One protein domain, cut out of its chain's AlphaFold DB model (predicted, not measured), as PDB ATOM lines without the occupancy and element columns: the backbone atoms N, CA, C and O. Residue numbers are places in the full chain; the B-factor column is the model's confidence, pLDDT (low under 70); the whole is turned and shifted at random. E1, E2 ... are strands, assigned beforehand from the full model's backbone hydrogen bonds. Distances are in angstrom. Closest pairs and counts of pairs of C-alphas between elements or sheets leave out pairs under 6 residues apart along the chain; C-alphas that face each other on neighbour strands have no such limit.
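What this domain is: This is residues 22 to 63 of the 390 residues of the protein "YadA-like family protein" of Streptobacillus felis (UniProt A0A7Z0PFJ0). Two separate strand hairpins, E1 with E2 and E3 with E4, stand as the two arms of a wide, open V, joined by the stretch of residues 39 to 47 at its apex. The turns, residues 31 to 32 and 52 to 56, lie at the far ends of the arms, and no common core joins the hairpins. The printed part has 42 residues with four named strands, in the order E1, E2, E3, E4, and no named helix; the class is all strand, though under half of the residues, 20 of 42, are in named elements. Each sheet has two antiparallel strands, in the orders E1 - E2 and E3 - E4. The whole is extended, with a radius of gyration of the C-alphas of 14.8 A, and flat, spanning 42 by 25 by 13 A.

How they stand to each other: The longer hairpin is formed by E1, residues 25 to 30, and E2, residues 33 to 38, antiparallel neighbours with 151 degrees between their N-to-C directions. Among the C-alphas that face each other are those of Val 27 and Val 36, 4.7 A apart. N 28 and O 35, at 2.9 A, and N 35 and O 28, at 2.8 A, are within hydrogen-bond range. The other hairpin is formed by E3, residues 48 to 51, and E4, residues 57 to 60, antiparallel neighbours at 168 degrees. The C-alphas of Lys 51 and Thr 57 face each other at 4.5 A. N 50 and O 58, at 2.9 A, and N 58 and O 50, at 2.8 A, are within hydrogen-bond range. E1 is apart from E3 and from E4, and E2 is apart from both as well.

Where its parts are: E1, Ile 25 to Asn 30, begins at C-alpha 25 at (-3.327, -25.749, -30.565) and is 15.8 A long from first to last C-alpha. E2, Lys 33 to Leu 38, is 16.1 A long and ends at C-alpha 38 at (-5.226, -22.802, -34.037). E3, Ala 48 to Lys 51, is 10.0 A long. E4, Thr 57 to Ile 60, is 9.9 A long and ends at C-alpha 60 at (-16.754, -32.941, -42.670).

The domain as a whole: The two C-alphas farthest apart are those of Gly 32 and Thr 63, 42.5 A. The C-alphas of Asp 22 and Thr 63, the first and last printed, are 21.1 A apart. The links E1 to E2, of 2 residues, and E3 to E4, of 5, are tight; E2 to E3, with 9 residues, is a short link. The printed part has no cut. The mean pLDDT of the printed part is 94.1, and no printed residue is under 70.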
ATOM      1  N   ASP A  22      -3.520 -33.769 -30.907       93.19
ATOM      2  CA  ASP A  22      -2.166 -33.290 -30.683       93.19
ATOM      3  C   ASP A  22      -1.820 -32.190 -31.695       93.19
ATOM      4  O   ASP A  22      -2.291 -32.185 -32.831       93.19
ATOM      5  N   ASN A  23      -0.974 -31.242 -31.286       94.75
ATOM      6  CA  ASN A  23      -0.347 -30.225 -32.148       94.75
ATOM      7  C   ASN A  23      -1.275 -29.197 -32.838       94.75
ATOM      8  O   ASN A  23      -0.777 -28.251 -33.446       94.75
ATOM      9  N   ASN A  24      -2.602 -29.314 -32.728       95.88
ATOM     10  CA  ASN A  24      -3.542 -28.385 -33.377       95.88
ATOM     11  C   ASN A  24      -3.737 -27.053 -32.633       95.88
ATOM     12  O   ASN A  24      -4.272 -26.101 -33.208       95.88
ATOM     13  N   ILE A  25      -3.299 -26.970 -31.375       95.62
ATOM     14  CA  ILE A  25      -3.327 -25.749 -30.565       95.62
ATOM     15  C   ILE A  25      -1.895 -25.271 -30.339       95.62
ATOM     16  O   ILE A  25      -1.111 -25.923 -29.653       95.62
ATOM     17  N   GLY A  26      -1.569 -24.114 -30.909       93.25
ATOM     18  CA  GLY A  26      -0.315 -23.411 -30.677       93.25
ATOM     19  C   GLY A  26      -0.459 -22.385 -29.555       93.25
ATOM     20  O   GLY A  26      -1.451 -21.658 -29.489       93.25
ATOM     21  N   VAL A  27       0.555 -22.293 -28.697       93.62
ATOM     22  CA  VAL A  27       0.670 -21.242 -27.679       93.62
ATOM     23  C   VAL A  27       1.891 -20.398 -28.013       93.62
ATOM     24  O   VAL A  27       2.998 -20.925 -28.091       93.62
ATOM     25  N   ASN A  28       1.684 -19.100 -28.224       92.81
ATOM     26  CA  ASN A  28       2.745 -18.147 -28.532       92.81
ATOM     27  C   ASN A  28       2.819 -17.055 -27.460       92.81
ATOM     28  O   ASN A  28       1.790 -16.533 -27.034       92.81
ATOM     29  N   GLU A  29       4.026 -16.685 -27.048       89.75
ATOM     30  CA  GLU A  29       4.238 -15.524 -26.184       89.75
ATOM     31  C   GLU A  29       4.339 -14.267 -27.058       89.75
ATOM     32  O   GLU A  29       5.010 -14.263 -28.092       89.75
ATOM     33  N   ASN A  30       3.603 -13.221 -26.685       88.69
ATOM     34  CA  ASN A  30       3.664 -11.927 -27.347       88.69
ATOM     35  C   ASN A  30       3.518 -10.797 -26.323       88.69
ATOM     36  O   ASN A  30       2.408 -10.455 -25.903       88.69
ATOM     37  N   THR A  31       4.642 -10.181 -25.955       86.75
ATOM     38  CA  THR A  31       4.692  -8.972 -25.112       86.75
ATOM     39  C   THR A  31       3.962  -9.150 -23.769       86.75
ATOM     40  O   THR A  31       3.118  -8.345 -23.371       86.75
ATOM     41  N   GLY A  32       4.243 -10.252 -23.074       84.19
ATOM     42  CA  GLY A  32       3.647 -10.608 -21.787       84.19
ATOM     43  C   GLY A  32       2.248 -11.229 -21.874       84.19
ATOM     44  O   GLY A  32       1.616 -11.432 -20.836       84.19
ATOM     45  N   LYS A  33       1.738 -11.532 -23.078       87.12
ATOM     46  CA  LYS A  33       0.469 -12.251 -23.296       87.12
ATOM     47  C   LYS A  33       0.731 -13.637 -23.877       87.12
ATOM     48  O   LYS A  33       1.565 -13.790 -24.762       87.12
ATOM     49  N   LEU A  34      -0.032 -14.632 -23.426       90.19
ATOM     50  CA  LEU A  34      -0.098 -15.941 -24.074       90.19
ATOM     51  C   LEU A  34      -1.225 -15.927 -25.107       90.19
ATOM     52  O   LEU A  34      -2.405 -15.868 -24.761       90.19
ATOM     53  N   GLU A  35      -0.856 -15.961 -26.379       92.69
ATOM     54  CA  GLU A  35      -1.780 -16.094 -27.495       92.69
ATOM     55  C   GLU A  35      -2.000 -17.576 -27.789       92.69
ATOM     56  O   GLU A  35      -1.090 -18.281 -28.226       92.69
ATOM     57  N   VAL A  36      -3.224 -18.046 -27.573       93.75
ATOM     58  CA  VAL A  36      -3.645 -19.392 -27.967       93.75
ATOM     59  C   VAL A  36      -4.253 -19.307 -29.361       93.75
ATOM     60  O   VAL A  36      -5.192 -18.541 -29.585       93.75
ATOM     61  N   LYS A  37      -3.701 -20.061 -30.310       94.81
ATOM     62  CA  LYS A  37      -4.080 -20.024 -31.726       94.81
ATOM     63  C   LYS A  37      -4.265 -21.438 -32.263       94.81
ATOM     64  O   LYS A  37      -3.583 -22.367 -31.839       94.81
ATOM     65  N   LEU A  38      -5.163 -21.588 -33.229       96.50
ATOM     66  CA  LEU A  38      -5.226 -22.802 -34.037       96.50
ATOM     67  C   LEU A  38      -3.998 -22.875 -34.955       96.50
ATOM     68  O   LEU A  38      -3.533 -21.847 -35.461       96.50
ATOM     69  N   SER A  39      -3.492 -24.085 -35.184       95.62
ATOM     70  CA  SER A  39      -2.537 -24.342 -36.265       95.62
ATOM     71  C   SER A  39      -3.161 -23.976 -37.619       95.62
ATOM     72  O   SER A  39      -4.363 -24.145 -37.826       95.62
ATOM     73  N   LYS A  40      -2.345 -23.487 -38.563       96.19
ATOM     74  CA  LYS A  40      -2.792 -23.233 -39.948       96.19
ATOM     75  C   LYS A  40      -3.178 -24.525 -40.675       96.19
ATOM     76  O   LYS A  40      -4.024 -24.496 -41.559       96.19
ATOM     77  N   GLU A  41      -2.550 -25.634 -40.297       95.88
ATOM     78  CA  GLU A  41      -2.864 -26.978 -40.766       95.88
ATOM     79  C   GLU A  41      -3.413 -27.771 -39.586       95.88
ATOM     80  O   GLU A  41      -2.677 -28.056 -38.639       95.88
ATOM     81  N   LEU A  42      -4.695 -28.118 -39.641       95.69
ATOM     82  CA  LEU A  42      -5.304 -29.002 -38.656       95.69
ATOM     83  C   LEU A  42      -5.131 -30.455 -39.120       95.69
ATOM     84  O   LEU A  42      -5.505 -30.783 -40.246       95.69
ATOM     85  N   LYS A  43      -4.548 -31.311 -38.276       94.19
ATOM     86  CA  LYS A  43      -4.257 -32.727 -38.578       94.19
ATOM     87  C   LYS A  43      -4.904 -33.658 -37.556       94.19
ATOM     88  O   LYS A  43      -5.275 -33.221 -36.469       94.19
ATOM     89  N   ASP A  44      -5.078 -34.920 -37.941       94.06
ATOM     90  CA  ASP A  44      -5.592 -36.002 -37.086       94.06
ATOM     91  C   ASP A  44      -6.949 -35.703 -36.414       94.06
ATOM     92  O   ASP A  44      -7.265 -36.197 -35.332       94.06
ATOM     93  N   LEU A  45      -7.781 -34.890 -37.075       94.94
ATOM     94  CA  LEU A  45      -9.166 -34.650 -36.677       94.94
ATOM     95  C   LEU A  45     -10.073 -35.768 -37.201       94.94
ATOM     96  O   LEU A  45      -9.957 -36.197 -38.348       94.94
ATOM     97  N   THR A  46     -11.021 -36.203 -36.374       95.50
ATOM     98  CA  THR A  46     -12.013 -37.223 -36.750       95.50
ATOM     99  C   THR A  46     -13.206 -36.629 -37.495       95.50
ATOM    100  O   THR A  46     -13.708 -37.241 -38.438       95.50
ATOM    101  N   SER A  47     -13.655 -35.436 -37.100       96.50
ATOM    102  CA  SER A  47     -14.689 -34.674 -37.796       96.50
ATOM    103  C   SER A  47     -14.677 -33.193 -37.411       96.50
ATOM    104  O   SER A  47     -14.142 -32.803 -36.371       96.50
ATOM    105  N   ALA A  48     -15.310 -32.374 -38.248       96.62
ATOM    106  CA  ALA A  48     -15.753 -31.028 -37.909       96.62
ATOM    107  C   ALA A  48     -17.261 -30.927 -38.166       96.62
ATOM    108  O   ALA A  48     -17.718 -31.248 -39.264       96.62
ATOM    109  N   GLU A  49     -18.021 -30.499 -37.156       96.81
ATOM    110  CA  GLU A  49     -19.464 -30.265 -37.257       96.81
ATOM    111  C   GLU A  49     -19.760 -28.768 -37.168       96.81
ATOM    112  O   GLU A  49     -19.313 -28.081 -36.249       96.81
ATOM    113  N   PHE A  50     -20.563 -28.287 -38.111       96.94
ATOM    114  CA  PHE A  50     -21.158 -26.960 -38.093       96.94
ATOM    115  C   PHE A  50     -22.664 -27.132 -38.005       96.94
ATOM    116  O   PHE A  50     -23.256 -27.786 -38.861       96.94
ATOM    117  N   LYS A  51     -23.276 -26.552 -36.977       95.81
ATOM    118  CA  LYS A  51     -24.711 -26.648 -36.728       95.81
ATOM    119  C   LYS A  51     -25.316 -25.256 -36.648       95.81
ATOM    120  O   LYS A  51     -24.779 -24.403 -35.941       95.81
ATOM    121  N   ASP A  52     -26.411 -25.031 -37.364       94.50
ATOM    122  CA  ASP A  52     -27.174 -23.787 -37.257       94.50
ATOM    123  C   ASP A  52     -28.250 -23.859 -36.156       94.50
ATOM    124  O   ASP A  52     -28.453 -24.889 -35.502       94.50
ATOM    125  N   ALA A  53     -28.929 -22.734 -35.914       94.00
ATOM    126  CA  ALA A  53     -29.996 -22.647 -34.917       94.00
ATOM    127  C   ALA A  53     -31.227 -23.505 -35.275       94.00
ATOM    128  O   ALA A  53     -31.950 -23.925 -34.373       94.00
ATOM    129  N   ASP A  54     -31.422 -23.803 -36.565       91.62
ATOM    130  CA  ASP A  54     -32.528 -24.609 -37.093       91.62
ATOM    131  C   ASP A  54     -32.243 -26.122 -37.013       91.62
ATOM    132  O   ASP A  54     -33.093 -26.956 -37.331       91.62
ATOM    133  N   GLY A  55     -31.051 -26.495 -36.540       90.69
ATOM    134  CA  GLY A  55     -30.638 -27.874 -36.333       90.69
ATOM    135  C   GLY A  55     -30.062 -28.553 -37.572       90.69
ATOM    136  O   GLY A  55     -29.784 -29.752 -37.507       90.69
ATOM    137  N   ASN A  56     -29.843 -27.814 -38.662       95.06
ATOM    138  CA  ASN A  56     -29.148 -28.334 -39.830       95.06
ATOM    139  C   ASN A  56     -27.665 -28.497 -39.500       95.06
ATOM    140  O   ASN A  56     -27.069 -27.644 -38.838       95.06
ATOM    141  N   THR A  57     -27.062 -29.584 -39.973       96.94
ATOM    142  CA  THR A  57     -25.652 -29.880 -39.718       96.94
ATOM    143  C   THR A  57     -24.877 -30.052 -41.012       96.94
ATOM    144  O   THR A  57     -25.340 -30.684 -41.955       96.94
ATOM    145  N   THR A  58     -23.668 -29.503 -41.046       98.00
ATOM    146  CA  THR A  58     -22.633 -29.878 -42.008       98.00
ATOM    147  C   THR A  58     -21.537 -30.610 -41.258       98.00
ATOM    148  O   THR A  58     -20.937 -30.050 -40.341       98.00
ATOM    149  N   VAL A  59     -21.270 -31.851 -41.649       98.12
ATOM    150  CA  VAL A  59     -20.208 -32.675 -41.074       98.12
ATOM    151  C   VAL A  59     -19.167 -32.950 -42.145       98.12
ATOM    152  O   VAL A  59     -19.486 -33.504 -43.196       98.12
ATOM    153  N   ILE A  60     -17.920 -32.587 -41.858       97.56
ATOM    154  CA  ILE A  60     -16.754 -32.941 -42.670       97.56
ATOM    155  C   ILE A  60     -15.972 -34.003 -41.907       97.56
ATOM    156  O   ILE A  60     -15.620 -33.801 -40.745       97.56
ATOM    157  N   ASN A  61     -15.706 -35.131 -42.551       96.12
ATOM    158  CA  ASN A  61     -14.896 -36.216 -42.012       96.12
ATOM    159  C   ASN A  61     -14.029 -36.821 -43.145       96.12
ATOM    160  O   ASN A  61     -14.167 -36.411 -44.299       96.12
ATOM    161  N   PRO A  62     -13.134 -37.785 -42.862       95.06
ATOM    162  CA  PRO A  62     -12.236 -38.341 -43.879       95.06
ATOM    163  C   PRO A  62     -12.921 -39.015 -45.079       95.06
ATOM    164  O   PRO A  62     -12.279 -39.209 -46.108       95.06
ATOM    165  N   THR A  63     -14.190 -39.413 -44.958       95.81
ATOM    166  CA  THR A  63     -14.916 -40.154 -45.998       95.81
ATOM    167  C   THR A  63     -16.031 -39.349 -46.656       95.81
ATOM    168  O   THR A  63     -16.441 -39.710 -47.763       95.81
TER     169      THR A  63